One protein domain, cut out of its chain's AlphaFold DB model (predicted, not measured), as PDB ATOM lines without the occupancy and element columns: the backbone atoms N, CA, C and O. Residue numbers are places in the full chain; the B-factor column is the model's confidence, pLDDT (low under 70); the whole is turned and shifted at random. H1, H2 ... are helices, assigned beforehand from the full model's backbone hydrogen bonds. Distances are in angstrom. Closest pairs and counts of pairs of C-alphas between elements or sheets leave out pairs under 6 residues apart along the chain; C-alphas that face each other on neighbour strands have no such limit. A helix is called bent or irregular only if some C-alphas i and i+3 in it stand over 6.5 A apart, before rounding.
ATOM      1  N   THR A  28     206.549 179.485 166.952       96.88
ATOM      2  CA  THR A  28     206.301 178.644 168.124       96.88
ATOM      3  C   THR A  28     205.691 177.310 167.682       96.88
ATOM      4  O   THR A  28     204.929 177.256 166.714       96.88
ATOM      5  N   LYS A  29     205.953 176.228 168.430       95.81
ATOM      6  CA  LYS A  29     205.296 174.924 168.205       95.81
ATOM      7  C   LYS A  29     203.766 175.055 168.133       95.81
ATOM      8  O   LYS A  29     203.122 174.418 167.308       95.81
ATOM      9  N   LYS A  30     203.186 175.906 168.989       94.75
ATOM     10  CA  LYS A  30     201.743 176.177 169.036       94.75
ATOM     11  C   LYS A  30     201.247 176.796 167.730       94.75
ATOM     12  O   LYS A  30     200.219 176.363 167.219       94.75
ATOM     13  N   ASP A  31     201.942 177.811 167.226       95.06
ATOM     14  CA  ASP A  31     201.511 178.524 166.021       95.06
ATOM     15  C   ASP A  31     201.627 177.626 164.791       95.06
ATOM     16  O   ASP A  31     200.695 177.584 163.990       95.06
ATOM     17  N   LEU A  32     202.696 176.824 164.715       96.50
ATOM     18  CA  LEU A  32     202.851 175.811 163.675       96.50
ATOM     19  C   LEU A  32     201.678 174.822 163.672       96.50
ATOM     20  O   LEU A  32     201.065 174.589 162.633       96.50
ATOM     21  N   VAL A  33     201.334 174.258 164.836       96.00
ATOM     22  CA  VAL A  33     200.207 173.318 164.955       96.00
ATOM     23  C   VAL A  33     198.889 174.000 164.584       96.00
ATOM     24  O   VAL A  33     198.075 173.418 163.871       96.00
ATOM     25  N   ALA A  34     198.672 175.242 165.023       94.25
ATOM     26  CA  ALA A  34     197.462 175.988 164.698       94.25
ATOM     27  C   ALA A  34     197.321 176.247 163.190       94.25
ATOM     28  O   ALA A  34     196.215 176.169 162.658       94.25
ATOM     29  N   GLU A  35     198.416 176.550 162.496       95.38
ATOM     30  CA  GLU A  35     198.420 176.726 161.045       95.38
ATOM     31  C   GLU A  35     198.210 175.397 160.313       95.38
ATOM     32  O   GLU A  35     197.309 175.298 159.477       95.38
ATOM     33  N   ALA A  36     198.940 174.350 160.703       95.19
ATOM     34  CA  ALA A  36     198.803 173.016 160.127       95.19
ATOM     35  C   ALA A  36     197.360 172.491 160.223       95.19
ATOM     36  O   ALA A  36     196.821 171.984 159.241       95.19
ATOM     37  N   VAL A  37     196.691 172.679 161.368       94.50
ATOM     38  CA  VAL A  37     195.288 172.269 161.568       94.50
ATOM     39  C   VAL A  37     194.313 173.049 160.682       94.50
ATOM     40  O   VAL A  37     193.291 172.495 160.288       94.50
ATOM     41  N   ARG A  38     194.601 174.309 160.329       92.88
ATOM     42  CA  ARG A  38     193.758 175.073 159.388       92.88
ATOM     43  C   ARG A  38     193.965 174.634 157.940       92.88
ATOM     44  O   ARG A  38     193.011 174.631 157.172       92.88
ATOM     45  N   VAL A  39     195.190 174.258 157.578       93.81
ATOM     46  CA  VAL A  39     195.551 173.866 156.205       93.81
ATOM     47  C   VAL A  39     195.177 172.414 155.904       93.81
ATOM     48  O   VAL A  39     194.740 172.101 154.797       93.81
ATOM     49  N   TYR A  40     195.301 171.513 156.878       91.94
ATOM     50  CA  TYR A  40     195.076 170.081 156.675       91.94
ATOM     51  C   TYR A  40     193.681 169.735 156.105       91.94
ATOM     52  O   TYR A  40     193.611 168.953 155.152       91.94
ATOM     53  N   PRO A  41     192.569 170.343 156.575       88.25
ATOM     54  CA  PRO A  41     191.250 170.139 155.976       88.25
ATOM     55  C   PRO A  41     191.161 170.602 154.521       88.25
ATOM     56  O   PRO A  41     190.460 169.978 153.729       88.25
ATOM     57  N   GLU A  42     191.870 171.672 154.153       89.00
ATOM     58  CA  GLU A  42     191.871 172.194 152.785       89.00
ATOM     59  C   GLU A  42     192.579 171.233 151.828       89.00
ATOM     60  O   GLU A  42     192.042 170.925 150.763       89.00
ATOM     61  N   ILE A  43     193.714 170.660 152.248       90.50
ATOM     62  CA  ILE A  43     194.421 169.609 151.495       90.50
ATOM     63  C   ILE A  43     193.515 168.385 151.300       90.50
ATOM     64  O   ILE A  43     193.453 167.807 150.216       90.50
ATOM     65  N   ARG A  44     192.768 167.999 152.341       91.25
ATOM     66  CA  ARG A  44     191.904 166.806 152.342       91.25
ATOM     67  C   ARG A  44     190.483 167.079 151.842       91.25
ATOM     68  O   ARG A  44     189.642 166.179 151.850       91.25
ATOM     69  N   ARG A  45     190.188 168.290 151.359       85.62
ATOM     70  CA  ARG A  45     188.833 168.713 150.968       85.62
ATOM     71  C   ARG A  45     188.234 167.830 149.871       85.62
ATOM     72  O   ARG A  45     187.028 167.588 149.881       85.62
ATOM     73  N   GLY A  46     189.056 167.335 148.945       81.44
ATOM     74  CA  GLY A  46     188.626 166.399 147.900       81.44
ATOM     75  C   GLY A  46     188.108 165.078 148.469       81.44
ATOM     76  O   GLY A  46     187.007 164.651 148.125       81.44
ATOM     77  N   GLU A  47     188.854 164.480 149.396       84.56
ATOM     78  CA  GLU A  47     188.463 163.242 150.074       84.56
ATOM     79  C   GLU A  47     187.229 163.440 150.951       84.56
ATOM     80  O   GLU A  47     186.310 162.629 150.903       84.56
ATOM     81  N   ILE A  48     187.162 164.549 151.696       82.19
ATOM     82  CA  ILE A  48     185.984 164.893 152.503       82.19
ATOM     83  C   ILE A  48     184.748 164.980 151.603       82.19
ATOM     84  O   ILE A  48     183.725 164.370 151.899       82.19
ATOM     85  N   ARG A  49     184.837 165.679 150.464       81.00
ATOM     86  CA  ARG A  49     183.726 165.775 149.503       81.00
ATOM     87  C   ARG A  49     183.350 164.421 148.905       81.00
ATOM     88  O   ARG A  49     182.165 164.179 148.702       81.00
ATOM     89  N   ALA A  50     184.326 163.562 148.611       81.81
ATOM     90  CA  ALA A  50     184.070 162.218 148.101       81.81
ATOM     91  C   ALA A  50     183.308 161.374 149.132       81.81
ATOM     92  O   ALA A  50     182.233 160.874 148.823       81.81
ATOM     93  N   ARG A  51     183.788 161.333 150.380       80.88
ATOM     94  CA  ARG A  51     183.140 160.609 151.485       80.88
ATOM     95  C   ARG A  51     181.748 161.138 151.810       80.88
ATOM     96  O   ARG A  51     180.846 160.352 152.068       80.88
ATOM     97  N   VAL A  52     181.551 162.456 151.772       81.69
ATOM     98  CA  VAL A  52     180.222 163.057 151.966       81.69
ATOM     99  C   VAL A  52     179.273 162.660 150.837       81.69
ATOM    100  O   VAL A  52     178.129 162.328 151.117       81.69
ATOM    101  N   ARG A  53     179.724 162.650 149.576       79.50
ATOM    102  CA  ARG A  53     178.890 162.170 148.462       79.50
ATOM    103  C   ARG A  53     178.563 160.685 148.581       79.50
ATOM    104  O   ARG A  53     177.415 160.332 148.365       79.50
ATOM    105  N   GLU A  54     179.531 159.850 148.953       80.81
ATOM    106  CA  GLU A  54     179.299 158.424 149.224       80.81
ATOM    107  C   GLU A  54     178.249 158.239 150.325       80.81
ATOM    108  O   GLU A  54     177.278 157.512 150.140       80.81
ATOM    109  N   ALA A  55     178.386 158.956 151.444       77.19
ATOM    110  CA  ALA A  55     177.421 158.901 152.537       77.19
ATOM    111  C   ALA A  55     176.030 159.405 152.122       77.19
ATOM    112  O   ALA A  55     175.028 158.818 152.513       77.19
ATOM    113  N   MET A  56     175.956 160.469 151.316       73.00
ATOM    114  CA  MET A  56     174.687 160.991 150.803       73.00
ATOM    115  C   MET A  56     174.034 160.061 149.781       73.00
ATOM    116  O   MET A  56     172.816 159.978 149.770       73.00
ATOM    117  N   ALA A  57     174.803 159.341 148.960       73.00
ATOM    118  CA  ALA A  57     174.261 158.351 148.026       73.00
ATOM    119  C   ALA A  57     173.575 157.195 148.769       73.00
ATOM    120  O   ALA A  57     172.508 156.749 148.372       73.00
ATOM    121  N   LEU A  58     174.123 156.774 149.913       69.19
ATOM    122  CA  LEU A  58     173.459 155.797 150.786       69.19
ATOM    123  C   LEU A  58     172.155 156.339 151.397       69.19
ATOM    124  O   LEU A  58     171.284 155.573 151.792       69.19
ATOM    125  N   LEU A  59     172.025 157.661 151.499       67.50
ATOM    126  CA  LEU A  59     170.907 158.349 152.141       67.50
ATOM    127  C   LEU A  59     169.970 159.038 151.143       67.50
ATOM    128  O   LEU A  59     169.107 159.796 151.582       67.50
ATOM    129  N   ASP A  60     170.115 158.798 149.835       74.38
ATOM    130  CA  ASP A  60     169.393 159.532 148.782       74.38
ATOM    131  C   ASP A  60     167.860 159.381 148.845       74.38
ATOM    132  O   ASP A  60     167.128 160.088 148.154       74.38
ATOM    133  N   GLY A  61     167.373 158.513 149.734       69.25
ATOM    134  CA  GLY A  61     165.972 158.392 150.102       69.25
ATOM    135  C   GLY A  61     165.151 157.566 149.123       69.25
ATOM    136  O   GLY A  61     163.969 157.369 149.399       69.25
ATOM    137  N   THR A  62     165.770 157.066 148.051       79.94
ATOM    138  CA  THR A  62     165.143 156.144 147.104       79.94
ATOM    139  C   THR A  62     164.953 154.776 147.746       79.94
ATOM    140  O   THR A  62     165.755 154.342 148.590       79.94
ATOM    141  N   ASP A  63     163.901 154.065 147.348       76.81
ATOM    142  CA  ASP A  63     163.689 152.700 147.821       76.81
ATOM    143  C   ASP A  63     164.810 151.780 147.331       76.81
ATOM    144  O   ASP A  63     165.200 150.861 148.053       76.81
ATOM    145  N   ARG A  64     165.422 152.087 146.176       80.81
ATOM    146  CA  ARG A  64     166.603 151.383 145.652       80.81
ATOM    147  C   ARG A  64     167.795 151.474 146.613       80.81
ATOM    148  O   ARG A  64     168.361 150.442 146.971       80.81
ATOM    149  N   SER A  65     168.147 152.666 147.100       78.06
ATOM    150  CA  SER A  65     169.270 152.842 148.039       78.06
ATOM    151  C   SER A  65     168.981 152.271 149.429       78.06
ATOM    152  O   SER A  65     169.868 151.692 150.062       78.06
ATOM    153  N   ARG A  66     167.724 152.328 149.892       76.81
ATOM    154  CA  ARG A  66     167.291 151.641 151.125       76.81
ATOM    155  C   ARG A  66     167.386 150.124 151.005       76.81
ATOM    156  O   ARG A  66     167.834 149.462 151.940       76.81
ATOM    157  N   LEU A  67     166.976 149.570 149.866       78.75
ATOM    158  CA  LEU A  67     167.026 148.135 149.611       78.75
ATOM    159  C   LEU A  67     168.472 147.643 149.479       78.75
ATOM    160  O   LEU A  67     168.807 146.599 150.041       78.75
ATOM    161  N   ALA A  68     169.347 148.415 148.829       82.31
ATOM    162  CA  ALA A  68     170.784 148.141 148.766       82.31
ATOM    163  C   ALA A  68     171.421 148.110 150.162       82.31
ATOM    164  O   ALA A  68     172.153 147.178 150.489       82.31
ATOM    165  N   LEU A  69     171.073 149.067 151.030       78.75
ATOM    166  CA  LEU A  69     171.508 149.074 152.430       78.75
ATOM    167  C   LEU A  69     170.998 147.864 153.225       78.75
ATOM    168  O   LEU A  69     171.746 147.299 154.021       78.75
ATOM    169  N   LEU A  70     169.735 147.468 153.035       79.75
ATOM    170  CA  LEU A  70     169.116 146.370 153.783       79.75
ATOM    171  C   LEU A  70     169.635 144.990 153.352       79.75
ATOM    172  O   LEU A  70     169.748 144.087 154.178       79.75
ATOM    173  N   THR A  71     169.920 144.820 152.060       82.19
ATOM    174  CA  THR A  71     170.238 143.515 151.457       82.19
ATOM    175  C   THR A  71     171.724 143.321 151.159       82.19
ATOM    176  O   THR A  71     172.163 142.186 150.988       82.19
ATOM    177  N   GLY A  72     172.505 144.405 151.095       80.50
ATOM    178  CA  GLY A  72     173.910 144.386 150.677       80.50
ATOM    179  C   GLY A  72     174.117 144.146 149.177       80.50
ATOM    180  O   GLY A  72     175.257 143.960 148.753       80.50
ATOM    181  N   LEU A  73     173.042 144.124 148.382       83.94
ATOM    182  CA  LEU A  73     173.097 143.969 146.930       83.94
ATOM    183  C   LEU A  73     173.472 145.291 146.253       83.94
ATOM    184  O   LEU A  73     173.082 146.369 146.708       83.94
ATOM    185  N   THR A  74     174.210 145.210 145.144       82.69
ATOM    186  CA  THR A  74     174.484 146.389 144.312       82.69
ATOM    187  C   THR A  74     173.226 146.812 143.539       82.69
ATOM    188  O   THR A  74     172.326 145.987 143.340       82.69
ATOM    189  N   PRO A  75     173.140 148.069 143.061       80.38
ATOM    190  CA  PRO A  75     172.010 148.539 142.255       80.38
ATOM    191  C   PRO A  75     171.692 147.628 141.059       80.38
ATOM    192  O   PRO A  75     170.537 147.299 140.814       80.38
ATOM    193  N   GLU A  76     172.719 147.120 140.380       82.94
ATOM    194  CA  GLU A  76     172.574 146.241 139.214       82.94
ATOM    195  C   GLU A  76     171.992 144.869 139.587       82.94
ATOM    196  O   GLU A  76     171.264 144.256 138.807       82.94
ATOM    197  N   GLN A  77     172.303 144.373 140.788       84.81
ATOM    198  CA  GLN A  77     171.753 143.118 141.303       84.81
ATOM    199  C   GLN A  77     170.293 143.272 141.730       84.81
ATOM    200  O   GLN A  77     169.513 142.338 141.565       84.81
ATOM    201  N   ILE A  78     169.926 144.444 142.254       85.75
ATOM    202  CA  ILE A  78     168.539 144.787 142.588       85.75
ATOM    203  C   ILE A  78     167.691 144.841 141.312       85.75
ATOM    204  O   ILE A  78     166.612 144.254 141.263       85.75
ATOM    205  N   ASP A  79     168.206 145.450 140.247       85.81
ATOM    206  CA  ASP A  79     167.504 145.523 138.961       85.81
ATOM    207  C   ASP A  79     167.321 144.136 138.332       85.81
ATOM    208  O   ASP A  79     166.253 143.818 137.806       85.81
TER     209      ASP A  79
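AT A GLANCE: This is residues 28 to 79 of the 88 residues of an uncharacterized protein of Candidatus Frankia californiensis (UniProt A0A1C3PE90). Two helices end to end, H1 and H2, make a long arm with a small head, H3 and H4. Residues 28 to 56 stick out. The printed part has 52 residues with four named helices in that order: all helix, extended, radius of gyration of the C-alphas 18.4 A, spans 58 by 16 by 15 A.

HOW THE PARTS SIT: H1, residues 29 to 43, and H2, residues 45 to 58, meet only through their link. H2 touches H3, residues 63 to 71, with residues 57 to 58 alone, about perpendicular at 89 degrees, closest C-alphas Leu 58 and Ser 65, 5.8 A. H3 touches H4, residues 75 to 79, closest C-alphas Ala 68 and Pro 75, 6.6 A. In H2, H3 and H4 every O i to N i+4 pair is within hydrogen-bond range, in H1 9 of 11.

IN THESE COORDINATES: H1, 20.6 A long from C-alpha 29 (205.296, 174.924, 168.205), is only just irregular: C-alphas 38 and 41 are 6.50 A apart. H2 is 20.1 A long. H4 ends at C-alpha 79 (167.504, 145.523, 138.961).

THE WHOLE: The printed part has no cut; pLDDT is under 70 at residues 58, 59 and 61.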